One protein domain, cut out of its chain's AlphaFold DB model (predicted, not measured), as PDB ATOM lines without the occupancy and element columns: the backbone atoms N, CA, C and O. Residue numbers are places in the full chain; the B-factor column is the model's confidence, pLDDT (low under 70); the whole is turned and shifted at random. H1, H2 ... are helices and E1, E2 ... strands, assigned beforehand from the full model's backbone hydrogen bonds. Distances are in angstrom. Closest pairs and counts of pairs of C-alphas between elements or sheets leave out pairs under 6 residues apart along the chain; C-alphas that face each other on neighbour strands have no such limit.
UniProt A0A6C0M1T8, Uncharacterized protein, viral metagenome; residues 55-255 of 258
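This is residues 55 to 255 of the 258 residues of an uncharacterized protein of viral metagenome (UniProt A0A6C0M1T8). A strongly twisted sheet of four strands is the core, with H2, H5 and H6 clustered over one face and H4 across the other. Long loops and the small helix H7 extend one end, where residues 107 to 112 stick out. The 201 printed residues have eight named helices and four named strands, in the order H1 H2 E1 H3 H4 E2 E3 H5 H6 E4 H7 H8. The sheet, E1 E3 E2 E4, is mixed, as is the class, helices and strands. The whole is compact, with a radius of gyration of the C-alphas of 17.6 A, and spans 49 by 41 by 33 A.

H1, residues 55 to 58, touches no helix and is not on the sheet. H2, residues 65 to 77, is on the sheet at a height of 11.0 A. E1, residues 84 to 88, is antiparallel to E3, residues 164 to 174, with N 87 and O 171 2.8 A apart. H3, residues 90 to 93, only grazes the sheet. H4, residues 122 to 132, is on the face opposite to H2 and runs across E3 at 90 degrees on the local plane. E2, residues 136 to 142, forms a hairpin with E3, which bends by 88 degrees at residue 169; N 137 and O 172 are 2.7 A apart. E1, H3, H4 and E2 make a split strand-helix-strand unit, two strands running the same way with E3 between them, and its crossover is left-handed. H5, residues 175 to 196, touches H2 with residues 178 to 186 alone, closest at the C-alphas of Phe 72 and Val 182, 5.6 A. H6, residues 202 to 212, is on the same face as H2 and H5; the closest C-alphas of E3 and H6 are Ala 166 and Ser 207, 4.9 A. E4, residues 217 to 222, is parallel to E2, with N 140 and O 220 2.8 A apart. H7, residues 237 to 242, touches no helix. H8, residues 247 to 253, touches H4, closest at the C-alphas of Phe 124 and Leu 253, 4.9 A. Every O i to N i+4 pair is within hydrogen-bond range in H4, H6, H7 and H8; H5 has 14 of 18, and H2 4 of 9 beside 7 of 10 O i to N i+3 pairs.

H1 begins at C-alpha 55, (212.185, 202.481, 264.794). H2 is 18.9 A long, E3 23.0 A and H5 31.6 A. H8 ends at C-alpha 253, (199.604, 206.528, 301.640).

The printed part has no cut. The long links are H3 to H4, E2 to E3 and E4 to H7. pLDDT is under 70 at residues 105 to 114, 229 and 231 to 234.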
ATOM      1  N   THR A  55     212.525 201.054 264.871       78.19
ATOM      2  CA  THR A  55     212.185 202.481 264.794       78.19
ATOM      3  C   THR A  55     210.766 202.707 264.263       78.19
ATOM      4  O   THR A  55     210.068 203.596 264.750       78.19
ATOM      5  N   ASP A  56     210.307 201.901 263.305       78.62
ATOM      6  CA  ASP A  56     208.988 202.084 262.688       78.62
ATOM      7  C   ASP A  56     207.841 201.630 263.587       78.62
ATOM      8  O   ASP A  56     206.750 202.199 263.544       78.62
ATOM      9  N   GLU A  57     208.093 200.640 264.438       75.31
ATOM     10  CA  GLU A  57     207.161 200.243 265.488       75.31
ATOM     11  C   GLU A  57     207.128 201.274 266.617       75.31
ATOM     12  O   GLU A  57     206.049 201.683 267.043       75.31
ATOM     13  N   THR A  58     208.289 201.788 267.033       74.44
ATOM     14  CA  THR A  58     208.356 202.768 268.129       74.44
ATOM     15  C   THR A  58     207.605 204.058 267.797       74.44
ATOM     16  O   THR A  58     206.944 204.616 268.663       74.44
ATOM     17  N   LYS A  59     207.632 204.515 266.536       76.81
ATOM     18  CA  LYS A  59     206.866 205.698 266.091       76.81
ATOM     19  C   LYS A  59     205.350 205.565 266.286       76.81
ATOM     20  O   LYS A  59     204.651 206.572 266.232       76.81
ATOM     21  N   LYS A  60     204.835 204.343 266.451       78.00
ATOM     22  CA  LYS A  60     203.410 204.064 266.682       78.00
ATOM     23  C   LYS A  60     203.056 203.988 268.168       78.00
ATOM     24  O   LYS A  60     201.880 203.845 268.487       78.00
ATOM     25  N   SER A  61     204.048 204.043 269.056       77.44
ATOM     26  CA  SER A  61     203.862 204.000 270.502       77.44
ATOM     27  C   SER A  61     203.898 205.408 271.096       77.44
ATOM     28  O   SER A  61     204.630 206.280 270.635       77.44
ATOM     29  N   ASP A  62     203.122 205.609 272.156       74.69
ATOM     30  CA  ASP A  62     203.191 206.767 273.050       74.69
ATOM     31  C   ASP A  62     204.349 206.659 274.062       74.69
ATOM     32  O   ASP A  62     204.605 207.588 274.829       74.69
ATOM     33  N   ARG A  63     205.071 205.530 274.076       81.75
ATOM     34  CA  ARG A  63     206.171 205.262 274.998       81.75
ATOM     35  C   ARG A  63     207.527 205.586 274.382       81.75
ATOM     36  O   ARG A  63     207.864 205.157 273.281       81.75
ATOM     37  N   CYS A  64     208.353 206.283 275.158       87.81
ATOM     38  CA  CYS A  64     209.750 206.530 274.830       87.81
ATOM     39  C   CYS A  64     210.650 205.589 275.636       87.81
ATOM     40  O   CYS A  64     210.862 205.789 276.834       87.81
ATOM     41  N   ILE A  65     211.182 204.568 274.961       87.88
ATOM     42  CA  ILE A  65     212.063 203.553 275.559       87.88
ATOM     43  C   ILE A  65     213.319 204.182 276.182       87.88
ATOM     44  O   ILE A  65     213.782 203.750 277.234       87.88
ATOM     45  N   GLU A  66     213.837 205.256 275.579       90.88
ATOM     46  CA  GLU A  66     214.985 205.989 276.103       90.88
ATOM     47  C   GLU A  66     214.674 206.614 277.464       90.88
ATOM     48  O   GLU A  66     215.485 206.483 278.378       90.88
ATOM     49  N   ILE A  67     213.499 207.232 277.634       91.50
ATOM     50  CA  ILE A  67     213.070 207.775 278.931       91.50
ATOM     51  C   ILE A  67     212.888 206.637 279.930       91.50
ATOM     52  O   ILE A  67     213.476 206.691 281.003       91.50
ATOM     53  N   GLN A  68     212.127 205.599 279.564       92.00
ATOM     54  CA  GLN A  68     211.827 204.442 280.416       92.00
ATOM     55  C   GLN A  68     213.078 203.862 281.087       92.00
ATOM     56  O   GLN A  68     213.115 203.683 282.301       92.00
ATOM     57  N   TYR A  69     214.126 203.626 280.303       93.06
ATOM     58  CA  TYR A  69     215.363 203.034 280.801       93.06
ATOM     59  C   TYR A  69     216.237 204.063 281.519       93.06
ATOM     60  O   TYR A  69     216.923 203.726 282.487       93.06
ATOM     61  N   SER A  70     216.200 205.327 281.081       94.31
ATOM     62  CA  SER A  70     217.020 206.377 281.687       94.31
ATOM     63  C   SER A  70     216.611 206.693 283.125       94.31
ATOM     64  O   SER A  70     217.481 207.101 283.887       94.31
ATOM     65  N   LYS A  71     215.364 206.403 283.536       94.50
ATOM     66  CA  LYS A  71     214.889 206.555 284.929       94.50
ATOM     67  C   LYS A  71     215.840 205.941 285.960       94.50
ATOM     68  O   LYS A  71     216.065 206.527 287.011       94.50
ATOM     69  N   PHE A  72     216.419 204.779 285.649       95.88
ATOM     70  CA  PHE A  72     217.394 204.117 286.518       95.88
ATOM     71  C   PHE A  72     218.788 204.723 286.381       95.88
ATOM     72  O   PHE A  72     219.441 204.977 287.386       95.88
ATOM     73  N   SER A  73     219.260 204.988 285.159       94.75
ATOM     74  CA  SER A  73     220.617 205.517 284.963       94.75
ATOM     75  C   SER A  73     220.783 206.969 285.417       94.75
ATOM     76  O   SER A  73     221.899 207.372 285.731       94.75
ATOM     77  N   TRP A  74     219.700 207.751 285.468       95.62
ATOM     78  CA  TRP A  74     219.717 209.120 285.990       95.62
ATOM     79  C   TRP A  74     220.116 209.182 287.461       95.62
ATOM     80  O   TRP A  74     220.712 210.170 287.866       95.62
ATOM     81  N   TRP A  75     219.954 208.088 288.213       96.56
ATOM     82  CA  TRP A  75     220.520 207.952 289.554       96.56
ATOM     83  C   TRP A  75     222.017 208.301 289.628       96.56
ATOM     84  O   TRP A  75     222.479 208.873 290.612       96.56
ATOM     85  N   TRP A  76     222.793 207.987 288.587       96.12
ATOM     86  CA  TRP A  76     224.227 208.290 288.563       96.12
ATOM     87  C   TRP A  76     224.543 209.779 288.408       96.12
ATOM     88  O   TRP A  76     225.681 210.177 288.652       96.12
ATOM     89  N   ASN A  77     223.555 210.585 288.022       94.25
ATOM     90  CA  ASN A  77     223.676 212.031 287.885       94.25
ATOM     91  C   ASN A  77     223.237 212.771 289.158       94.25
ATOM     92  O   ASN A  77     223.487 213.969 289.273       94.25
ATOM     93  N   GLU A  78     222.583 212.082 290.095       94.25
ATOM     94  CA  GLU A  78     222.100 212.678 291.338       94.25
ATOM     95  C   GLU A  78     223.259 213.041 292.273       94.25
ATOM     96  O   GLU A  78     224.248 212.315 292.398       94.25
ATOM     97  N   ASP A  79     223.106 214.146 293.002       93.25
ATOM     98  CA  ASP A  79     224.099 214.621 293.976       93.25
ATOM     99  C   ASP A  79     224.153 213.782 295.268       93.25
ATOM    100  O   ASP A  79     225.072 213.931 296.077       93.25
ATOM    101  N   LYS A  80     223.169 212.892 295.458       95.44
ATOM    102  CA  LYS A  80     223.000 212.007 296.624       95.44
ATOM    103  C   LYS A  80     222.938 212.756 297.972       95.44
ATOM    104  O   LYS A  80     223.223 212.172 299.022       95.44
ATOM    105  N   SER A  81     222.555 214.035 297.954       96.38
ATOM    106  CA  SER A  81     222.406 214.902 299.127       96.38
ATOM    107  C   SER A  81     221.220 214.552 300.040       96.38
ATOM    108  O   SER A  81     221.292 214.819 301.240       96.38
ATOM    109  N   TYR A  82     220.169 213.909 299.525       96.62
ATOM    110  CA  TYR A  82     219.006 213.476 300.308       96.62
ATOM    111  C   TYR A  82     219.172 212.053 300.846       96.62
ATOM    112  O   TYR A  82     219.999 211.268 300.381       96.62
ATOM    113  N   ASP A  83     218.395 211.694 301.865       97.19
ATOM    114  CA  ASP A  83     218.361 210.314 302.363       97.19
ATOM    115  C   ASP A  83     217.434 209.429 301.531       97.19
ATOM    116  O   ASP A  83     217.711 208.244 301.378       97.19
ATOM    117  N   TYR A  84     216.384 209.998 300.937       98.00
ATOM    118  CA  TYR A  84     215.403 209.273 300.135       98.00
ATOM    119  C   TYR A  84     215.258 209.899 298.756       98.00
ATOM    120  O   TYR A  84     215.153 211.116 298.626       98.00
ATOM    121  N   TYR A  85     215.192 209.037 297.744       98.06
ATOM    122  CA  TYR A  85     214.969 209.408 296.353       98.06
ATOM    123  C   TYR A  85     213.838 208.565 295.786       98.06
ATOM    124  O   TYR A  85     213.806 207.348 295.992       98.06
ATOM    125  N   TYR A  86     212.932 209.210 295.056       97.75
ATOM    126  CA  TYR A  86     211.812 208.564 294.383       97.75
ATOM    127  C   TYR A  86     211.678 209.097 292.965       97.75
ATOM    128  O   TYR A  86     211.675 210.307 292.746       97.75
ATOM    129  N   TRP A  87     211.516 208.186 292.011       96.94
ATOM    130  CA  TRP A  87     211.036 208.523 290.683       96.94
ATOM    131  C   TRP A  87     209.515 208.648 290.731       96.94
ATOM    132  O   TRP A  87     208.847 207.726 291.200       96.94
ATOM    133  N   ILE A  88     208.969 209.754 290.223       94.81
ATOM    134  CA  ILE A  88     207.524 209.950 290.065       94.81
ATOM    135  C   ILE A  88     207.252 210.470 288.658       94.81
ATOM    136  O   ILE A  88     207.708 211.546 288.279       94.81
ATOM    137  N   ASP A  89     206.494 209.708 287.880       91.00
ATOM    138  CA  ASP A  89     205.999 210.139 286.580       91.00
ATOM    139  C   ASP A  89     204.869 211.160 286.772       91.00
ATOM    140  O   ASP A  89     203.882 210.886 287.461       91.00
ATOM    141  N   ALA A  90     204.995 212.332 286.145       86.06
ATOM    142  CA  ALA A  90     203.980 213.382 286.198       86.06
ATOM    143  C   ALA A  90     202.609 212.899 285.685       86.06
ATOM    144  O   ALA A  90     201.576 213.385 286.137       86.06
ATOM    145  N   GLY A  91     202.580 211.900 284.795       87.44
ATOM    146  CA  GLY A  91     201.345 211.288 284.312       87.44
ATOM    147  C   GLY A  91     200.537 210.562 285.394       87.44
ATOM    148  O   GLY A  91     199.336 210.362 285.212       87.44
ATOM    149  N   LEU A  92     201.134 210.208 286.541       90.19
ATOM    150  CA  LEU A  92     200.408 209.546 287.635       90.19
ATOM    151  C   LEU A  92     199.339 210.423 288.290       90.19
ATOM    152  O   LEU A  92     198.470 209.896 288.984       90.19
ATOM    153  N   SER A  93     199.377 211.738 288.078       87.38
ATOM    154  CA  SER A  93     198.360 212.643 288.605       87.38
ATOM    155  C   SER A  93     197.147 212.820 287.683       87.38
ATOM    156  O   SER A  93     196.222 213.552 288.030       87.38
ATOM    157  N   HIS A  94     197.115 212.135 286.533       87.25
ATOM    158  CA  HIS A  94     196.026 212.204 285.557       87.25
ATOM    159  C   HIS A  94     194.667 211.796 286.165       87.25
ATOM    160  O   HIS A  94     194.539 210.750 286.805       87.25
ATOM    161  N   ASN A  95     193.613 212.579 285.907       84.06
ATOM    162  CA  ASN A  95     192.247 212.358 286.412       84.06
ATOM    163  C   ASN A  95     191.647 210.973 286.088       84.06
ATOM    164  O   ASN A  95     190.845 210.444 286.849       84.06
ATOM    165  N   GLY A  96     192.052 210.339 284.990       86.56
ATOM    166  CA  GLY A  96     191.670 208.958 284.664       86.56
ATOM    167  C   GLY A  96     192.166 207.907 285.672       86.56
ATOM    168  O   GLY A  96     191.657 206.789 285.680       86.56
ATOM    169  N   LEU A  97     193.136 208.257 286.523       90.75
ATOM    170  CA  LEU A  97     193.707 207.386 287.553       90.75
ATOM    171  C   LEU A  97     193.238 207.742 288.967       90.75
ATOM    172  O   LEU A  97     193.430 206.944 289.881       90.75
ATOM    173  N   ILE A  98     192.635 208.921 289.163       90.00
ATOM    174  CA  ILE A  98     192.290 209.484 290.475       90.00
ATOM    175  C   ILE A  98     190.805 209.843 290.516       90.00
ATOM    176  O   ILE A  98     190.290 210.526 289.637       90.00
ATOM    177  N   HIS A  99     190.097 209.419 291.565       87.88
ATOM    178  CA  HIS A  99     188.683 209.761 291.722       87.88
ATOM    179  C   HIS A  99     188.491 211.285 291.860       87.88
ATOM    180  O   HIS A  99     189.159 211.930 292.668       87.88
ATOM    181  N   ASN A 100     187.477 211.846 291.189       86.19
ATOM    182  CA  ASN A 100     187.193 213.293 291.117       86.19
ATOM    183  C   ASN A 100     187.061 214.023 292.468       86.19
ATOM    184  O   ASN A 100     187.189 215.238 292.516       86.19
ATOM    185  N   LYS A 101     186.852 213.298 293.578       87.88
ATOM    186  CA  LYS A 101     186.744 213.874 294.932       87.88
ATOM    187  C   LYS A 101     188.092 214.381 295.456       87.88
ATOM    188  O   LYS A 101     188.133 215.124 296.427       87.88
ATOM    189  N   TYR A 102     189.176 213.931 294.830       89.88
ATOM    190  CA  TYR A 102     190.550 214.265 295.180       89.88
ATOM    191  C   TYR A 102     191.192 215.256 294.215       89.88
ATOM    192  O   TYR A 102     192.363 215.592 294.390       89.88
ATOM    193  N   LEU A 103     190.463 215.698 293.190       87.38
ATOM    194  CA  LEU A 103     190.940 216.700 292.246       87.38
ATOM    195  C   LEU A 103     190.606 218.089 292.789       87.38
ATOM    196  O   LEU A 103     189.536 218.296 293.357       87.38
ATOM    197  N   THR A 104     191.525 219.040 292.638       79.69
ATOM    198  CA  THR A 104     191.345 220.396 293.183       79.69
ATOM    199  C   THR A 104     190.263 221.179 292.447       79.69
ATOM    200  O   THR A 104     189.632 222.052 293.045       79.69
ATOM    201  N   ILE A 105     190.032 220.883 291.163       69.06
ATOM    202  CA  ILE A 105     189.036 221.557 290.327       69.06
ATOM    203  C   ILE A 105     188.306 220.528 289.466       69.06
ATOM    204  O   ILE A 105     188.920 219.777 288.714       69.06
ATOM    205  N   THR A 106     186.977 220.527 289.576       61.72
ATOM    206  CA  THR A 106     186.069 219.603 288.876       61.72
ATOM    207  C   THR A 106     185.230 220.294 287.800       61.72
ATOM    208  O   THR A 106     184.272 219.706 287.311       61.72
ATOM    209  N   ASP A 107     185.529 221.554 287.479       60.09
ATOM    210  CA  ASP A 107     184.757 222.334 286.511       60.09
ATOM    211  C   ASP A 107     185.098 221.890 285.078       60.09
ATOM    212  O   ASP A 107     186.267 221.915 284.673       60.09
ATOM    213  N   GLU A 108     184.082 221.475 284.316       55.69
ATOM    214  CA  GLU A 108     184.210 220.755 283.034       55.69
ATOM    215  C   GLU A 108     184.989 221.547 281.966       55.69
ATOM    216  O   GLU A 108     185.533 220.982 281.014       55.69
ATOM    217  N   HIS A 109     185.103 222.866 282.142       54.88
ATOM    218  CA  HIS A 109     185.727 223.783 281.193       54.88
ATOM    219  C   HIS A 109     187.231 224.028 281.409       54.88
ATOM    220  O   HIS A 109     187.832 224.759 280.617       54.88
ATOM    221  N   ASN A 110     187.871 223.441 282.432       54.81
ATOM    222  CA  ASN A 110     189.269 223.755 282.761       54.81
ATOM    223  C   ASN A 110     190.214 222.549 282.703       54.81
ATOM    224  O   ASN A 110     190.723 222.052 283.709       54.81
ATOM    225  N   TYR A 111     190.509 222.118 281.477       50.00
ATOM    226  CA  TYR A 111     191.277 220.906 281.205       50.00
ATOM    227  C   TYR A 111     192.712 220.881 281.740       50.00
ATOM    228  O   TYR A 111     193.276 219.811 281.958       50.00
ATOM    229  N   ARG A 112     193.300 222.051 282.011       49.97
ATOM    230  CA  ARG A 112     194.659 222.170 282.562       49.97
ATOM    231  C   ARG A 112     194.759 221.745 284.031       49.97
ATOM    232  O   ARG A 112     195.862 221.540 284.518       49.97
ATOM    233  N   LYS A 113     193.627 221.597 284.726       55.94
ATOM    234  CA  LYS A 113     193.559 221.236 286.153       55.94
ATOM    235  C   LYS A 113     193.177 219.775 286.406       55.94
ATOM    236  O   LYS A 113     193.146 219.346 287.553       55.94
ATOM    237  N   TYR A 114     193.019 218.971 285.349       63.00
ATOM    238  CA  TYR A 114     192.788 217.518 285.420       63.00
ATOM    239  C   TYR A 114     193.991 216.689 285.917       63.00
ATOM    240  O   TYR A 114     193.982 215.465 285.806       63.00
ATOM    241  N   TYR A 115     195.014 217.343 286.465       75.25
ATOM    242  CA  TYR A 115     196.257 216.727 286.932       75.25
ATOM    243  C   TYR A 115     196.626 217.135 288.361       75.25
ATOM    244  O   TYR A 115     197.648 216.694 288.881       75.25
ATOM    245  N   GLU A 116     195.840 218.001 289.003       84.50
ATOM    246  CA  GLU A 116     196.127 218.463 290.357       84.50
ATOM    247  C   GLU A 116     195.277 217.679 291.360       84.50
ATOM    248  O   GLU A 116     194.044 217.722 291.334       84.50
ATOM    249  N   SER A 117     195.950 216.952 292.255       89.19
ATOM    250  CA  SER A 117     195.296 216.157 293.288       89.19
ATOM    251  C   SER A 117     195.838 216.458 294.676       89.19
ATOM    252  O   SER A 117     197.049 216.507 294.901       89.19
ATOM    253  N   ASN A 118     194.922 216.577 295.637       90.31
ATOM    254  CA  ASN A 118     195.252 216.773 297.045       90.31
ATOM    255  C   ASN A 118     195.873 215.531 297.706       90.31
ATOM    256  O   ASN A 118     196.357 215.643 298.829       90.31
ATOM    257  N   LEU A 119     195.910 214.380 297.024       94.00
ATOM    258  CA  LEU A 119     196.570 213.163 297.498       94.00
ATOM    259  C   LEU A 119     198.101 213.267 297.454       94.00
ATOM    260  O   LEU A 119     198.771 212.569 298.206       94.00
ATOM    261  N   PHE A 120     198.675 214.161 296.641       93.75
ATOM    262  CA  PHE A 120     200.122 214.405 296.615       93.75
ATOM    263  C   PHE A 120     200.514 215.489 297.627       93.75
ATOM    264  O   PHE A 120     200.919 216.608 297.289       93.75
ATOM    265  N   ASN A 121     200.394 215.169 298.913       94.56
ATOM    266  CA  ASN A 121     200.673 216.084 300.022       94.56
ATOM    267  C   ASN A 121     201.827 215.575 300.918       94.56
ATOM    268  O   ASN A 121     202.589 214.700 300.512       94.56
ATOM    269  N   ASN A 122     202.042 216.193 302.083       97.12
ATOM    270  CA  ASN A 122     203.137 215.799 302.979       97.12
ATOM    271  C   ASN A 122     202.833 214.513 303.759       97.12
ATOM    272  O   ASN A 122     203.765 213.764 304.015       97.12
ATOM    273  N   PHE A 123     201.562 214.203 304.042       96.94
ATOM    274  CA  PHE A 123     201.177 212.912 304.623       96.94
ATOM    275  C   PHE A 123     201.518 211.766 303.674       96.94
ATOM    276  O   PHE A 123     202.109 210.777 304.102       96.94
ATOM    277  N   PHE A 124     201.226 211.939 302.379       96.75
ATOM    278  CA  PHE A 124     201.672 211.009 301.342       96.75
ATOM    279  C   PHE A 124     203.183 210.777 301.395       96.75
ATOM    280  O   PHE A 124     203.614 209.633 301.440       96.75
ATOM    281  N   LEU A 125     203.988 211.845 301.414       97.25
ATOM    282  CA  LEU A 125     205.449 211.736 301.420       97.25
ATOM    283  C   LEU A 125     205.977 211.052 302.688       97.25
ATOM    284  O   LEU A 125     206.832 210.174 302.606       97.25
ATOM    285  N   GLU A 126     205.463 211.438 303.855       97.38
ATOM    286  CA  GLU A 126     205.857 210.864 305.142       97.38
ATOM    287  C   GLU A 126     205.555 209.364 305.201       97.38
ATOM    288  O   GLU A 126     206.414 208.571 305.595       97.38
ATOM    289  N   ASN A 127     204.366 208.951 304.756       97.25
ATOM    290  CA  ASN A 127     204.002 207.540 304.708       97.25
ATOM    291  C   ASN A 127     204.741 206.786 303.602       97.25
ATOM    292  O   ASN A 127     205.117 205.642 303.827       97.25
ATOM    293  N   LEU A 128     205.018 207.414 302.453       96.94
ATOM    294  CA  LEU A 128     205.839 206.821 301.395       96.94
ATOM    295  C   LEU A 128     207.206 206.417 301.953       96.94
ATOM    296  O   LEU A 128     207.624 205.273 301.789       96.94
ATOM    297  N   ILE A 129     207.860 207.328 302.678       97.25
ATOM    298  CA  ILE A 129     209.144 207.082 303.347       97.25
ATOM    299  C   ILE A 129     209.001 205.984 304.405       97.25
ATOM    300  O   ILE A 129     209.726 204.988 304.374       97.25
ATOM    301  N   LYS A 130     208.031 206.132 305.313       96.75
ATOM    302  CA  LYS A 130     207.795 205.190 306.415       96.75
ATOM    303  C   LYS A 130     207.550 203.763 305.925       96.75
ATOM    304  O   LYS A 130     208.081 202.820 306.500       96.75
ATOM    305  N   GLU A 131     206.726 203.597 304.898       94.69
ATOM    306  CA  GLU A 131     206.361 202.285 304.372       94.69
ATOM    307  C   GLU A 131     207.439 201.692 303.466       94.69
ATOM    308  O   GLU A 131     207.547 200.470 303.379       94.69
ATOM    309  N   THR A 132     208.270 202.525 302.829       95.31
ATOM    310  CA  THR A 132     209.457 202.038 302.110       95.31
ATOM    311  C   THR A 132     210.449 201.375 303.071       95.31
ATOM    312  O   THR A 132     211.033 200.345 302.731       95.31
ATOM    313  N   ASN A 133     210.576 201.915 304.290       90.94
ATOM    314  CA  ASN A 133     211.445 201.406 305.351       90.94
ATOM    315  C   ASN A 133     212.899 201.206 304.865       90.94
ATOM    316  O   ASN A 133     213.474 202.085 304.228       90.94
ATOM    317  N   ASP A 134     213.494 200.049 305.151       95.19
ATOM    318  CA  ASP A 134     214.848 199.645 304.781       95.19
ATOM    319  C   ASP A 134     214.914 198.915 303.428       95.19
ATOM    320  O   ASP A 134     215.886 198.212 303.148       95.19
ATOM    321  N   LYS A 135     213.889 199.072 302.583       97.94
ATOM    322  CA  LYS A 135     213.769 198.414 301.278       97.94
ATOM    323  C   LYS A 135     213.636 199.422 300.137       97.94
ATOM    324  O   LYS A 135     213.753 200.632 300.323       97.94
ATOM    325  N   PHE A 136     213.413 198.907 298.933       98.44
ATOM    326  CA  PHE A 136     213.074 199.686 297.752       98.44
ATOM    327  C   PHE A 136     211.586 199.535 297.426       98.44
ATOM    328  O   PHE A 136     211.085 198.429 297.234       98.44
ATOM    329  N   LEU A 137     210.854 200.639 297.377       98.56
ATOM    330  CA  LEU A 137     209.443 200.646 297.035       98.56
ATOM    331  C   LEU A 137     209.248 200.483 295.528       98.56
ATOM    332  O   LEU A 137     209.852 201.201 294.729       98.56
ATOM    333  N   ILE A 138     208.313 199.614 295.161       98.31
ATOM    334  CA  ILE A 138     207.699 199.568 293.834       98.31
ATOM    335  C   ILE A 138     206.175 199.519 293.961       98.31
ATOM    336  O   ILE A 138     205.625 199.030 294.954       98.31
ATOM    337  N   ILE A 139     205.482 199.988 292.927       98.19
ATOM    338  CA  ILE A 139     204.043 199.767 292.787       98.19
ATOM    339  C   ILE A 139     203.815 198.584 291.847       98.19
ATOM    340  O   ILE A 139     204.359 198.537 290.745       98.19
ATOM    341  N   GLY A 140     203.011 197.623 292.290       97.62
ATOM    342  CA  GLY A 140     202.649 196.429 291.539       97.62
ATOM    343  C   GLY A 140     201.196 196.469 291.084       97.62
ATOM    344  O   GLY A 140     200.294 196.720 291.880       97.62
ATOM    345  N   LYS A 141     200.952 196.176 289.813       97.81
ATOM    346  CA  LYS A 141     199.618 195.912 289.293       97.81
ATOM    347  C   LYS A 141     199.372 194.404 289.256       97.81
ATOM    348  O   LYS A 141     200.183 193.665 288.703       97.81
ATOM    349  N   GLU A 142     198.247 193.950 289.789       96.31
ATOM    350  CA  GLU A 142     197.775 192.576 289.613       96.31
ATOM    351  C   GLU A 142     197.645 192.248 288.115       96.31
ATOM    352  O   GLU A 142     197.194 193.071 287.311       96.31
ATOM    353  N   ASN A 143     198.108 191.062 287.732       96.00
ATOM    354  CA  ASN A 143     198.315 190.693 286.336       96.00
ATOM    355  C   ASN A 143     197.845 189.264 285.993       96.00
ATOM    356  O   ASN A 143     198.030 188.824 284.855       96.00
ATOM    357  N   GLN A 144     197.230 188.532 286.935       92.38
ATOM    358  CA  GLN A 144     196.569 187.251 286.654       92.38
ATOM    359  C   GLN A 144     195.108 187.447 286.250       92.38
ATOM    360  O   GLN A 144     194.719 187.039 285.157       92.38
ATOM    361  N   ARG A 145     194.298 188.049 287.127       90.12
ATOM    362  CA  ARG A 145     192.858 188.261 286.907       90.12
ATOM    363  C   ARG A 145     192.623 189.458 285.993       90.12
ATOM    364  O   ARG A 145     191.788 189.396 285.098       90.12
ATOM    365  N   ASN A 146     193.406 190.514 286.187       87.69
ATOM    366  CA  ASN A 146     193.320 191.772 285.459       87.69
ATOM    367  C   ASN A 146     194.547 191.944 284.561       87.69
ATOM    368  O   ASN A 146     195.375 192.825 284.797       87.69
ATOM    369  N   HIS A 147     194.693 191.093 283.543       90.31
ATOM    370  CA  HIS A 147     195.876 191.100 282.680       90.31
ATOM    371  C   HIS A 147     196.205 192.502 282.139       90.31
ATOM    372  O   HIS A 147     195.357 193.180 281.561       90.31
ATOM    373  N   TRP A 148     197.453 192.921 282.325       89.12
ATOM    374  CA  TRP A 148     197.989 194.201 281.874       89.12
ATOM    375  C   TRP A 148     199.084 194.024 280.840       89.12
ATOM    376  O   TRP A 148     199.076 194.681 279.802       89.12
ATOM    377  N   SER A 149     200.033 193.138 281.128       90.12
ATOM    378  CA  SER A 149     201.193 192.956 280.275       90.12
ATOM    379  C   SER A 149     201.722 191.534 280.335       90.12
ATOM    380  O   SER A 149     201.557 190.794 281.314       90.12
ATOM    381  N   LYS A 150     202.406 191.158 279.255       91.06
ATOM    382  CA  LYS A 150     203.280 189.985 279.224       91.06
ATOM    383  C   LYS A 150     204.477 190.209 280.153       91.06
ATOM    384  O   LYS A 150     204.608 191.252 280.779       91.06
ATOM    385  N   THR A 151     205.351 189.216 280.230       92.31
ATOM    386  CA  THR A 151     206.575 189.290 281.025       92.31
ATOM    387  C   THR A 151     207.792 188.850 280.210       92.31
ATOM    388  O   THR A 151     207.637 188.379 279.080       92.31
ATOM    389  N   ILE A 152     208.984 189.050 280.771       93.81
ATOM    390  CA  ILE A 152     210.267 188.571 280.243       93.81
ATOM    391  C   ILE A 152     210.263 187.036 280.122       93.81
ATOM    392  O   ILE A 152     209.518 186.359 280.834       93.81
ATOM    393  N   ASP A 153     211.086 186.483 279.226       95.12
ATOM    394  CA  ASP A 153     211.213 185.034 279.047       95.12
ATOM    395  C   ASP A 153     211.465 184.314 280.398       95.12
ATOM    396  O   ASP A 153     212.319 184.757 281.177       95.12
ATOM    397  N   PRO A 154     210.743 183.211 280.696       96.50
ATOM    398  CA  PRO A 154     210.898 182.452 281.934       96.50
ATOM    399  C   PRO A 154     212.333 182.042 282.279       96.50
ATOM    400  O   PRO A 154     212.631 181.890 283.461       96.50
ATOM    401  N   LYS A 155     213.232 181.892 281.295       96.62
ATOM    402  CA  LYS A 155     214.639 181.514 281.528       96.62
ATOM    403  C   LYS A 155     215.404 182.494 282.422       96.62
ATOM    404  O   LYS A 155     216.407 182.119 283.021       96.62
ATOM    405  N   TRP A 156     214.947 183.745 282.501       97.19
ATOM    406  CA  TRP A 156     215.575 184.783 283.315       97.19
ATOM    407  C   TRP A 156     215.148 184.733 284.788       97.19
ATOM    408  O   TRP A 156     215.763 185.388 285.631       97.19
ATOM    409  N   TYR A 157     214.110 183.961 285.113       97.81
ATOM    410  CA  TYR A 157     213.568 183.840 286.460       97.81
ATOM    411  C   TYR A 157     214.268 182.743 287.255       97.81
ATOM    412  O   TYR A 157     214.494 181.644 286.756       97.81
ATOM    413  N   THR A 158     214.521 183.017 288.534       97.19
ATOM    414  CA  THR A 158     214.903 181.976 289.501       97.19
ATOM    415  C   THR A 158     213.715 181.049 289.763       97.19
ATOM    416  O   THR A 158     213.851 179.830 289.742       97.19
ATOM    417  N   GLU A 159     212.530 181.637 289.939       95.75
ATOM    418  CA  GLU A 159     211.244 180.947 289.971       95.75
ATOM    419  C   GLU A 159     210.249 181.743 289.124       95.75
ATOM    420  O   GLU A 159     210.026 182.934 289.358       95.75
ATOM    421  N   TYR A 160     209.677 181.109 288.098       96.31
ATOM    422  CA  TYR A 160     208.828 181.820 287.148       96.31
ATOM    423  C   TYR A 160     207.494 182.237 287.771       96.31
ATOM    424  O   TYR A 160     206.658 181.405 288.132       96.31
ATOM    425  N   ARG A 161     207.281 183.553 287.833       94.44
ATOM    426  CA  ARG A 161     206.110 184.215 288.412       94.44
ATOM    427  C   ARG A 161     205.730 185.425 287.557       94.44
ATOM    428  O   ARG A 161     206.578 186.027 286.902       94.44
ATOM    429  N   LYS A 162     204.439 185.766 287.523       94.25
ATOM    430  CA  LYS A 162     203.909 186.881 286.707       94.25
ATOM    431  C   LYS A 162     202.610 187.487 287.244       94.25
ATOM    432  O   LYS A 162     201.866 188.114 286.493       94.25
ATOM    433  N   ASP A 163     202.305 187.222 288.509       95.69
ATOM    434  CA  ASP A 163     201.063 187.606 289.183       95.69
ATOM    435  C   ASP A 163     200.934 189.111 289.438       95.69
ATOM    436  O   ASP A 163     199.838 189.661 289.434       95.69
ATOM    437  N   ILE A 164     202.071 189.767 289.576       96.38
ATOM    438  CA  ILE A 164     202.283 191.199 289.740       96.38
ATOM    439  C   ILE A 164     203.178 191.696 288.600       96.38
ATOM    440  O   ILE A 164     204.223 191.100 288.317       96.38
ATOM    441  N   HIS A 165     202.767 192.800 287.983       97.69
ATOM    442  CA  HIS A 165     203.534 193.602 287.033       97.69
ATOM    443  C   HIS A 165     203.928 194.919 287.708       97.69
ATOM    444  O   HIS A 165     203.058 195.716 288.059       97.69
ATOM    445  N   ALA A 166     205.220 195.149 287.920       97.62
ATOM    446  CA  ALA A 166     205.718 196.408 288.466       97.62
ATOM    447  C   ALA A 166     205.478 197.553 287.473       97.62
ATOM    448  O   ALA A 166     205.725 197.390 286.282       97.62
ATOM    449  N   ILE A 167     205.029 198.715 287.948       96.19
ATOM    450  CA  ILE A 167     204.836 199.901 287.104       96.19
ATOM    451  C   ILE A 167     206.006 200.881 287.251       96.19
ATOM    452  O   ILE A 167     206.563 201.054 288.334       96.19
ATOM    453  N   GLY A 168     206.352 201.571 286.168       95.06
ATOM    454  CA  GLY A 168     207.491 202.492 286.090       95.06
ATOM    455  C   GLY A 168     207.144 203.924 286.495       95.06
ATOM    456  O   GLY A 168     207.931 204.840 286.248       95.06
ATOM    457  N   GLY A 169     205.941 204.139 287.035       94.81
ATOM    458  CA  GLY A 169     205.418 205.459 287.379       94.81
ATOM    459  C   GLY A 169     205.843 205.959 288.760       94.81
ATOM    460  O   GLY A 169     205.986 207.161 288.935       94.81
ATOM    461  N   LEU A 170     206.041 205.065 289.734       96.88
ATOM    462  CA  LEU A 170     206.459 205.412 291.095       96.88
ATOM    463  C   LEU A 170     207.317 204.291 291.678       96.88
ATOM    464  O   LEU A 170     206.847 203.162 291.823       96.88
ATOM    465  N   PHE A 171     208.560 204.609 292.025       98.19
ATOM    466  CA  PHE A 171     209.476 203.696 292.708       98.19
ATOM    467  C   PHE A 171     210.606 204.473 293.386       98.19
ATOM    468  O   PHE A 171     210.882 205.616 293.022       98.19
ATOM    469  N   GLY A 172     211.271 203.870 294.367       98.31
ATOM    470  CA  GLY A 172     212.402 204.504 295.040       98.31
ATOM    471  C   GLY A 172     212.603 204.048 296.473       98.31
ATOM    472  O   GLY A 172     212.011 203.074 296.922       98.31
ATOM    473  N   GLY A 173     213.435 204.770 297.209       98.19
ATOM    474  CA  GLY A 173     213.711 204.487 298.609       98.19
ATOM    475  C   GLY A 173     214.965 205.175 299.105       98.19
ATOM    476  O   GLY A 173     215.415 206.169 298.528       98.19
ATOM    477  N   HIS A 174     215.513 204.648 300.197       98.31
ATOM    478  CA  HIS A 174     216.703 205.214 300.814       98.31
ATOM    479  C   HIS A 174     217.915 205.134 299.861       98.31
ATOM    480  O   HIS A 174     218.089 204.151 299.132       98.31
ATOM    481  N   LYS A 175     218.761 206.174 299.844       97.62
ATOM    482  CA  LYS A 175     219.877 206.342 298.891       97.62
ATOM    483  C   LYS A 175     220.859 205.170 298.868       97.62
ATOM    484  O   LYS A 175     221.438 204.879 297.826       97.62
ATOM    485  N   ASP A 176     221.028 204.474 299.992       97.69
ATOM    486  CA  ASP A 176     221.926 203.317 300.110       97.69
ATOM    487  C   ASP A 176     221.446 202.093 299.307       97.69
ATOM    488  O   ASP A 176     222.235 201.187 299.046       97.69
ATOM    489  N   LYS A 177     220.171 202.054 298.891       98.25
ATOM    490  CA  LYS A 177     219.608 200.953 298.092       98.25
ATOM    491  C   LYS A 177     219.789 201.162 296.599       98.25
ATOM    492  O   LYS A 177     219.926 200.190 295.857       98.25
ATOM    493  N   TRP A 178     219.796 202.415 296.156       98.31
ATOM    494  CA  TRP A 178     219.739 202.764 294.741       98.31
ATOM    495  C   TRP A 178     220.915 202.219 293.933       98.31
ATOM    496  O   TRP A 178     220.682 201.634 292.881       98.31
ATOM    497  N   ASP A 179     222.151 202.319 294.434       98.38
ATOM    498  CA  ASP A 179     223.324 201.781 293.731       98.38
ATOM    499  C   ASP A 179     223.146 200.280 293.418       98.38
ATOM    500  O   ASP A 179     223.387 199.845 292.291       98.38
ATOM    501  N   ASN A 180     222.678 199.481 294.384       98.44
ATOM    502  CA  ASN A 180     222.431 198.053 294.174       98.44
ATOM    503  C   ASN A 180     221.299 197.816 293.161       98.44
ATOM    504  O   ASN A 180     221.461 197.051 292.212       98.44
ATOM    505  N   ILE A 181     220.168 198.506 293.327       98.56
ATOM    506  CA  ILE A 181     218.991 198.354 292.460       98.56
ATOM    507  C   ILE A 181     219.305 198.733 291.009       98.56
ATOM    508  O   ILE A 181     218.977 197.976 290.093       98.56
ATOM    509  N   VAL A 182     219.981 199.860 290.789       98.44
ATOM    510  CA  VAL A 182     220.361 200.328 289.449       98.44
ATOM    511  C   VAL A 182     221.363 199.375 288.807       98.44
ATOM    512  O   VAL A 182     221.200 199.033 287.639       98.44
ATOM    513  N   ASN A 183     222.342 198.861 289.558       98.56
ATOM    514  CA  ASN A 183     223.281 197.863 289.038       98.56
ATOM    515  C   ASN A 183     222.583 196.556 288.628       98.56
ATOM    516  O   ASN A 183     222.929 195.972 287.599       98.56
ATOM    517  N   ILE A 184     221.584 196.094 289.391       98.50
ATOM    518  CA  ILE A 184     220.776 194.924 289.016       98.50
ATOM    519  C   ILE A 184     219.991 195.208 287.726       98.50
ATOM    520  O   ILE A 184     220.018 194.383 286.809       98.50
ATOM    521  N   PHE A 185     219.320 196.362 287.638       98.19
ATOM    522  CA  PHE A 185     218.571 196.762 286.442       98.19
ATOM    523  C   PHE A 185     219.481 196.798 285.211       98.19
ATOM    524  O   PHE A 185     219.206 196.149 284.205       98.19
ATOM    525  N   GLU A 186     220.611 197.497 285.310       97.50
ATOM    526  CA  GLU A 186     221.589 197.628 284.232       97.50
ATOM    527  C   GLU A 186     222.167 196.287 283.792       97.50
ATOM    528  O   GLU A 186     222.321 196.055 282.592       97.50
ATOM    529  N   LYS A 187     222.441 195.384 284.742       97.62
ATOM    530  CA  LYS A 187     222.887 194.025 284.440       97.62
ATOM    531  C   LYS A 187     221.848 193.284 283.603       97.62
ATOM    532  O   LYS A 187     222.211 192.719 282.577       97.62
ATOM    533  N   TYR A 188     220.578 193.308 284.008       97.19
ATOM    534  CA  TYR A 188     219.511 192.663 283.242       97.19
ATOM    535  C   TYR A 188     219.333 193.285 281.863       97.19
ATOM    536  O   TYR A 188     219.202 192.558 280.882       97.19
ATOM    537  N   VAL A 189     219.382 194.612 281.760       95.25
ATOM    538  CA  VAL A 189     219.314 195.298 280.469       95.25
ATOM    539  C   VAL A 189     220.462 194.858 279.557       95.25
ATOM    540  O   VAL A 189     220.229 194.514 278.401       95.25
ATOM    541  N   ALA A 190     221.691 194.805 280.075       94.69
ATOM    542  CA  ALA A 190     222.871 194.418 279.309       94.69
ATOM    543  C   ALA A 190     222.866 192.947 278.855       94.69
ATOM    544  O   ALA A 190     223.522 192.631 277.866       94.69
ATOM    545  N   THR A 191     222.145 192.055 279.543       94.69
ATOM    546  CA  THR A 191     222.063 190.630 279.174       94.69
ATOM    547  C   THR A 191     220.843 190.305 278.318       94.69
ATOM    548  O   THR A 191     220.970 189.605 277.318       94.69
ATOM    549  N   ILE A 192     219.667 190.826 278.676       94.62
ATOM    550  CA  ILE A 192     218.387 190.444 278.061       94.62
ATOM    551  C   ILE A 192     218.249 191.036 276.662       94.62
ATOM    552  O   ILE A 192     217.894 190.323 275.728       94.62
ATOM    553  N   LEU A 193     218.538 192.330 276.497       91.50
ATOM    554  CA  LEU A 193     218.317 193.024 275.224       91.50
ATOM    555  C   LEU A 193     219.107 192.386 274.063       91.50
ATOM    556  O   LEU A 193     218.495 192.123 273.025       91.50
ATOM    557  N   PRO A 194     220.420 192.091 274.195       90.56
ATOM    558  CA  PRO A 194     221.167 191.423 273.128       90.56
ATOM    559  C   PRO A 194     220.694 189.996 272.840       90.56
ATOM    560  O   PRO A 194     220.696 189.575 271.682       90.56
ATOM    561  N   GLU A 195     220.334 189.244 273.882       92.56
ATOM    562  CA  GLU A 195     220.012 187.822 273.766       92.56
ATOM    563  C   GLU A 195     218.617 187.601 273.180       92.56
ATOM    564  O   GLU A 195     218.462 186.860 272.208       92.56
ATOM    565  N   ASP A 196     217.616 188.290 273.726       88.44
ATOM    566  CA  ASP A 196     216.224 188.134 273.306       88.44
ATOM    567  C   ASP A 196     215.910 188.982 272.067       88.44
ATOM    568  O   ASP A 196     214.904 188.747 271.401       88.44
ATOM    569  N   LYS A 197     216.784 189.943 271.722       83.12
ATOM    570  CA  LYS A 197     216.625 190.879 270.594       83.12
ATOM    571  C   LYS A 197     215.287 191.620 270.633       83.12
ATOM    572  O   LYS A 197     214.660 191.864 269.603       83.12
ATOM    573  N   LEU A 198     214.859 191.975 271.841       82.19
ATOM    574  CA  LEU A 198     213.628 192.703 272.124       82.19
ATOM    575  C   LEU A 198     213.934 193.927 272.981       82.19
ATOM    576  O   LEU A 198     214.852 193.911 273.798       82.19
ATOM    577  N   THR A 199     213.117 194.969 272.831       82.88
ATOM    578  CA  THR A 199     213.118 196.165 273.684       82.88
ATOM    579  C   THR A 199     211.904 196.131 274.617       82.88
ATOM    580  O   THR A 199     210.920 196.826 274.347       82.88
ATOM    581  N   PRO A 200     211.900 195.292 275.673       87.69
ATOM    582  CA  PRO A 200     210.794 195.278 276.626       87.69
ATOM    583  C   PRO A 200     210.668 196.643 277.314       87.69
ATOM    584  O   PRO A 200     211.654 197.363 277.427       87.69
ATOM    585  N   HIS A 201     209.492 197.013 277.815       91.19
ATOM    586  CA  HIS A 201     209.407 198.184 278.696       91.19
ATOM    587  C   HIS A 201     210.223 197.949 279.976       91.19
ATOM    588  O   HIS A 201     210.377 196.803 280.413       91.19
ATOM    589  N   GLU A 202     210.713 199.024 280.597       94.50
ATOM    590  CA  GLU A 202     211.476 198.973 281.853       94.50
ATOM    591  C   GLU A 202     210.719 198.206 282.942       94.50
ATOM    592  O   GLU A 202     211.305 197.442 283.703       94.50
ATOM    593  N   GLU A 203     209.393 198.337 282.938       96.25
ATOM    594  CA  GLU A 203     208.456 197.657 283.830       96.25
ATOM    595  C   GLU A 203     208.602 196.127 283.834       96.25
ATOM    596  O   GLU A 203     208.422 195.475 284.866       96.25
ATOM    597  N   LEU A 204     208.969 195.526 282.697       95.69
ATOM    598  CA  LEU A 204     209.174 194.079 282.603       95.69
ATOM    599  C   LEU A 204     210.474 193.647 283.283       95.69
ATOM    600  O   LEU A 204     210.506 192.614 283.951       95.69
ATOM    601  N   ILE A 205     211.519 194.467 283.167       97.25
ATOM    602  CA  ILE A 205     212.780 194.265 283.886       97.25
ATOM    603  C   ILE A 205     212.563 194.490 285.386       97.25
ATOM    604  O   ILE A 205     213.008 193.681 286.192       97.25
ATOM    605  N   MET A 206     211.803 195.519 285.772       98.06
ATOM    606  CA  MET A 206     211.426 195.766 287.171       98.06
ATOM    607  C   MET A 206     210.644 194.594 287.773       98.06
ATOM    608  O   MET A 206     210.910 194.187 288.901       98.06
ATOM    609  N   SER A 207     209.707 194.020 287.014       97.94
ATOM    610  CA  SER A 207     208.942 192.846 287.445       97.94
ATOM    611  C   SER A 207     209.859 191.645 287.674       97.94
ATOM    612  O   SER A 207     209.782 191.006 288.720       97.94
ATOM    613  N   LEU A 208     210.787 191.380 286.749       98.00
ATOM    614  CA  LEU A 208     211.801 190.335 286.907       98.00
ATOM    615  C   LEU A 208     212.678 190.563 288.150       98.00
ATOM    616  O   LEU A 208     212.911 189.633 288.924       98.00
ATOM    617  N   MET A 209     213.157 191.795 288.351       98.12
ATOM    618  CA  MET A 209     213.954 192.174 289.520       98.12
ATOM    619  C   MET A 209     213.209 191.891 290.815       98.12
ATOM    620  O   MET A 209     213.788 191.301 291.723       98.12
ATOM    621  N   TYR A 210     211.933 192.269 290.876       97.94
ATOM    622  CA  TYR A 210     211.096 192.009 292.035       97.94
ATOM    623  C   TYR A 210     211.047 190.519 292.377       97.94
ATOM    624  O   TYR A 210     211.336 190.159 293.513       97.94
ATOM    625  N   TYR A 211     210.750 189.642 291.415       97.94
ATOM    626  CA  TYR A 211     210.652 188.208 291.705       97.94
ATOM    627  C   TYR A 211     211.987 187.559 292.050       97.94
ATOM    628  O   TYR A 211     212.034 186.698 292.927       97.94
ATOM    629  N   ASN A 212     213.072 187.967 291.393       98.44
ATOM    630  CA  ASN A 212     214.389 187.395 291.664       98.44
ATOM    631  C   ASN A 212     215.013 187.917 292.970       98.44
ATOM    632  O   ASN A 212     215.914 187.267 293.492       98.44
ATOM    633  N   TYR A 213     214.544 189.052 293.499       97.94
ATOM    634  CA  TYR A 213     215.103 189.698 294.692       97.94
ATOM    635  C   TYR A 213     214.012 190.268 295.614       97.94
ATOM    636  O   TYR A 213     214.077 191.424 296.032       97.94
ATOM    637  N   THR A 214     212.969 189.481 295.904       96.75
ATOM    638  CA  THR A 214     211.784 189.935 296.672       96.75
ATOM    639  C   THR A 214     212.120 190.550 298.035       96.75
ATOM    640  O   THR A 214     211.416 191.431 298.524       96.75
ATOM    641  N   ASP A 215     213.218 190.120 298.647       97.44
ATOM    642  CA  ASP A 215     213.745 190.620 299.909       97.44
ATOM    643  C   ASP A 215     214.170 192.093 299.836       97.44
ATOM    644  O   ASP A 215     213.984 192.808 300.823       97.44
ATOM    645  N   LEU A 216     214.613 192.573 298.669       98.31
ATOM    646  CA  LEU A 216     215.019 193.965 298.447       98.31
ATOM    647  C   LEU A 216     213.846 194.942 298.325       98.31
ATOM    648  O   LEU A 216     214.062 196.152 298.422       98.31
ATOM    649  N   PHE A 217     212.623 194.451 298.104       98.25
ATOM    650  CA  PHE A 217     211.488 195.300 297.754       98.25
ATOM    651  C   PHE A 217     210.384 195.325 298.812       98.25
ATOM    652  O   PHE A 217     210.064 194.323 299.457       98.25
ATOM    653  N   THR A 218     209.759 196.492 298.929       97.75
ATOM    654  CA  THR A 218     208.405 196.650 299.463       97.75
ATOM    655  C   THR A 218     207.474 196.922 298.289       97.75
ATOM    656  O   THR A 218     207.781 197.743 297.425       97.75
ATOM    657  N   VAL A 219     206.323 196.249 298.252       97.06
ATOM    658  CA  VAL A 219     205.359 196.386 297.154       97.06
ATOM    659  C   VAL A 219     204.038 196.928 297.661       97.06
ATOM    660  O   VAL A 219     203.450 196.395 298.602       97.06
ATOM    661  N   LYS A 220     203.537 197.954 296.979       97.25
ATOM    662  CA  LYS A 220     202.148 198.401 297.092       97.25
ATOM    663  C   LYS A 220     201.373 197.933 295.875       97.25
ATOM    664  O   LYS A 220     201.744 198.254 294.750       97.25
ATOM    665  N   GLN A 221     200.314 197.159 296.104       96.81
ATOM    666  CA  GLN A 221     199.585 196.484 295.035       96.81
ATOM    667  C   GLN A 221     198.188 197.063 294.804       96.81
ATOM    668  O   GLN A 221     197.435 197.291 295.757       96.81
ATOM    669  N   PHE A 222     197.841 197.241 293.531       97.19
ATOM    670  CA  PHE A 222     196.495 197.539 293.049       97.19
ATOM    671  C   PHE A 222     196.110 196.569 291.923       97.19
ATOM    672  O   PHE A 222     196.969 195.910 291.344       97.19
ATOM    673  N   ASP A 223     194.826 196.484 291.596       96.12
ATOM    674  CA  ASP A 223     194.299 195.527 290.622       96.12
ATOM    675  C   ASP A 223     193.984 196.186 289.270       96.12
ATOM    676  O   ASP A 223     194.359 195.684 288.203       96.12
ATOM    677  N   ILE A 224     193.323 197.348 289.313       93.62
ATOM    678  CA  ILE A 224     192.818 198.066 288.136       93.62
ATOM    679  C   ILE A 224     193.202 199.546 288.170       93.62
ATOM    680  O   ILE A 224     193.324 200.154 289.229       93.62
ATOM    681  N   TRP A 225     193.391 200.160 287.006       92.38
ATOM    682  CA  TRP A 225     193.827 201.559 286.934       92.38
ATOM    683  C   TRP A 225     192.739 202.554 287.336       92.38
ATOM    684  O   TRP A 225     193.021 203.554 287.992       92.38
ATOM    685  N   TRP A 226     191.502 202.281 286.936       89.25
ATOM    686  CA  TRP A 226     190.465 203.304 286.878       89.25
ATOM    687  C   TRP A 226     189.671 203.414 288.182       89.25
ATOM    688  O   TRP A 226     189.397 202.391 288.821       89.25
ATOM    689  N   PRO A 227     189.245 204.628 288.568       87.56
ATOM    690  CA  PRO A 227     188.136 204.810 289.490       87.56
ATOM    691  C   PRO A 227     186.800 204.578 288.762       87.56
ATOM    692  O   PRO A 227     186.700 204.806 287.558       87.56
ATOM    693  N   ASP A 228     185.772 204.183 289.509       77.81
ATOM    694  CA  ASP A 228     184.399 203.918 289.046       77.81
ATOM    695  C   ASP A 228     183.844 204.952 288.046       77.81
ATOM    696  O   ASP A 228     183.356 204.596 286.977       77.81
ATOM    697  N   LYS A 229     183.968 206.247 288.352       69.94
ATOM    698  CA  LYS A 229     183.348 207.334 287.574       69.94
ATOM    699  C   LYS A 229     184.162 207.831 286.383       69.94
ATOM    700  O   LYS A 229     183.606 208.540 285.551       69.94
ATOM    701  N   ASN A 230     185.443 207.468 286.292       70.12
ATOM    702  CA  ASN A 230     186.313 207.860 285.172       70.12
ATOM    703  C   ASN A 230     186.755 206.650 284.335       70.12
ATOM    704  O   ASN A 230     187.706 206.743 283.558       70.12
ATOM    705  N   ALA A 231     186.098 205.504 284.512       68.69
ATOM    706  CA  ALA A 231     186.426 204.286 283.798       68.69
ATOM    707  C   ALA A 231     185.844 204.270 282.377       68.69
ATOM    708  O   ALA A 231     184.877 204.963 282.058       68.69
ATOM    709  N   THR A 232     186.427 203.444 281.508       67.12
ATOM    710  CA  THR A 232     185.883 203.186 280.169       67.12
ATOM    711  C   THR A 232     184.477 202.587 280.249       67.12
ATOM    712  O   THR A 232     184.192 201.775 281.129       67.12
ATOM    713  N   GLN A 233     183.600 202.958 279.310       63.59
ATOM    714  CA  GLN A 233     182.231 202.436 279.240       63.59
ATOM    715  C   GLN A 233     182.213 200.896 279.191       63.59
ATOM    716  O   GLN A 233     182.996 200.289 278.464       63.59
ATOM    717  N   GLY A 234     181.292 200.276 279.939       67.25
ATOM    718  CA  GLY A 234     181.082 198.820 279.949       67.25
ATOM    719  C   GLY A 234     181.668 198.066 281.148       67.25
ATOM    720  O   GLY A 234     181.601 196.841 281.174       67.25
ATOM    721  N   LEU A 235     182.219 198.770 282.139       76.31
ATOM    722  CA  LEU A 235     182.712 198.180 283.386       76.31
ATOM    723  C   LEU A 235     181.603 198.158 284.453       76.31
ATOM    724  O   LEU A 235     180.850 199.122 284.572       76.31
ATOM    725  N   SER A 236     181.474 197.054 285.198       80.31
ATOM    726  CA  SER A 236     180.415 196.865 286.202       80.31
ATOM    727  C   SER A 236     180.817 197.379 287.586       80.31
ATOM    728  O   SER A 236     181.990 197.336 287.957       80.31
ATOM    729  N   ASP A 237     179.832 197.772 288.396       84.44
ATOM    730  CA  ASP A 237     180.046 198.150 289.802       84.44
ATOM    731  C   ASP A 237     180.703 197.018 290.614       84.44
ATOM    732  O   ASP A 237     181.542 197.264 291.480       84.44
ATOM    733  N   GLU A 238     180.383 195.761 290.287       86.19
ATOM    734  CA  GLU A 238     181.009 194.575 290.883       86.19
ATOM    735  C   GLU A 238     182.529 194.551 290.664       86.19
ATOM    736  O   GLU A 238     183.280 194.168 291.563       86.19
ATOM    737  N   MET A 239     183.012 195.010 289.504       86.75
ATOM    738  CA  MET A 239     184.447 195.089 289.242       86.75
ATOM    739  C   MET A 239     185.132 196.047 290.222       86.75
ATOM    740  O   MET A 239     186.177 195.700 290.763       86.75
ATOM    741  N   PHE A 240     184.542 197.213 290.496       87.62
ATOM    742  CA  PHE A 240     185.097 198.187 291.446       87.62
ATOM    743  C   PHE A 240     184.936 197.756 292.909       87.62
ATOM    744  O   PHE A 240     185.732 198.157 293.752       87.62
ATOM    745  N   ALA A 241     183.942 196.919 293.213       87.12
ATOM    746  CA  ALA A 241     183.779 196.327 294.539       87.12
ATOM    747  C   ALA A 241     184.805 195.213 294.823       87.12
ATOM    748  O   ALA A 241     185.186 195.000 295.972       87.12
ATOM    749  N   THR A 242     185.246 194.492 293.787       89.44
ATOM    750  CA  THR A 242     186.141 193.325 293.909       89.44
ATOM    751  C   THR A 242     187.610 193.626 293.623       89.44
ATOM    752  O   THR A 242     188.473 192.826 293.995       89.44
ATOM    753  N   ASN A 243     187.901 194.749 292.964       93.00
ATOM    754  CA  ASN A 243     189.247 195.144 292.566       93.00
ATOM    755  C   ASN A 243     189.643 196.472 293.200       93.00
ATOM    756  O   ASN A 243     188.903 197.455 293.183       93.00
ATOM    757  N   LYS A 244     190.875 196.525 293.693       95.06
ATOM    758  CA  LYS A 244     191.476 197.740 294.224       95.06
ATOM    759  C   LYS A 244     191.948 198.649 293.087       95.06
ATOM    760  O   LYS A 244     192.894 198.317 292.374       95.06
ATOM    761  N   SER A 245     191.326 199.814 292.928       94.56
ATOM    762  CA  SER A 245     191.785 200.832 291.970       94.56
ATOM    763  C   SER A 245     193.132 201.451 292.365       94.56
ATOM    764  O   SER A 245     193.433 201.565 293.551       94.56
ATOM    765  N   PHE A 246     193.914 201.940 291.397       95.56
ATOM    766  CA  PHE A 246     195.213 202.585 291.643       95.56
ATOM    767  C   PHE A 246     195.153 203.696 292.702       95.56
ATOM    768  O   PHE A 246     195.960 203.698 293.630       95.56
ATOM    769  N   TYR A 247     194.166 204.599 292.633       94.25
ATOM    770  CA  TYR A 247     194.048 205.695 293.607       94.25
ATOM    771  C   TYR A 247     193.885 205.220 295.060       94.25
ATOM    772  O   TYR A 247     194.155 205.993 295.974       94.25
ATOM    773  N   LYS A 248     193.494 203.957 295.294       95.62
ATOM    774  CA  LYS A 248     193.460 203.368 296.638       95.62
ATOM    775  C   LYS A 248     194.854 203.265 297.259       95.62
ATOM    776  O   LYS A 248     194.975 203.406 298.466       95.62
ATOM    777  N   ILE A 249     195.910 203.096 296.457       96.31
ATOM    778  CA  ILE A 249     197.301 203.204 296.937       96.31
ATOM    779  C   ILE A 249     197.582 204.604 297.470       96.31
ATOM    780  O   ILE A 249     198.209 204.766 298.513       96.31
ATOM    781  N   LEU A 250     197.106 205.624 296.758       95.62
ATOM    782  CA  LEU A 250     197.270 207.008 297.179       95.62
ATOM    783  C   LEU A 250     196.447 207.299 298.445       95.62
ATOM    784  O   LEU A 250     196.941 207.997 299.323       95.62
ATOM    785  N   GLU A 251     195.231 206.750 298.576       95.88
ATOM    786  CA  GLU A 251     194.434 206.821 299.814       95.88
ATOM    787  C   GLU A 251     195.168 206.159 300.995       95.88
ATOM    788  O   GLU A 251     195.302 206.788 302.046       95.88
ATOM    789  N   GLU A 252     195.720 204.955 300.809       95.75
ATOM    790  CA  GLU A 252     196.514 204.247 301.825       95.75
ATOM    791  C   GLU A 252     197.715 205.077 302.290       95.75
ATOM    792  O   GLU A 252     197.906 205.275 303.489       95.75
ATOM    793  N   LEU A 253     198.473 205.644 301.345       95.94
ATOM    794  CA  LEU A 253     199.604 206.528 301.640       95.94
ATOM    795  C   LEU A 253     199.172 207.851 302.290       95.94
ATOM    796  O   LEU A 253     199.981 208.536 302.904       95.94
ATOM    797  N   ASN A 254     197.894 208.213 302.222       96.69
ATOM    798  CA  ASN A 254     197.338 209.359 302.939       96.69
ATOM    799  C   ASN A 254     196.670 208.981 304.271       96.69
ATOM    800  O   ASN A 254     196.097 209.850 304.925       96.69
ATOM    801  N   GLY A 255     196.718 207.710 304.686       93.75
ATOM    802  CA  GLY A 255     196.030 207.237 305.891       93.75
ATOM    803  C   GLY A 255     194.503 207.332 305.796       93.75
ATOM    804  O   GLY A 255     193.820 207.382 306.819       93.75
TER     805      GLY A 255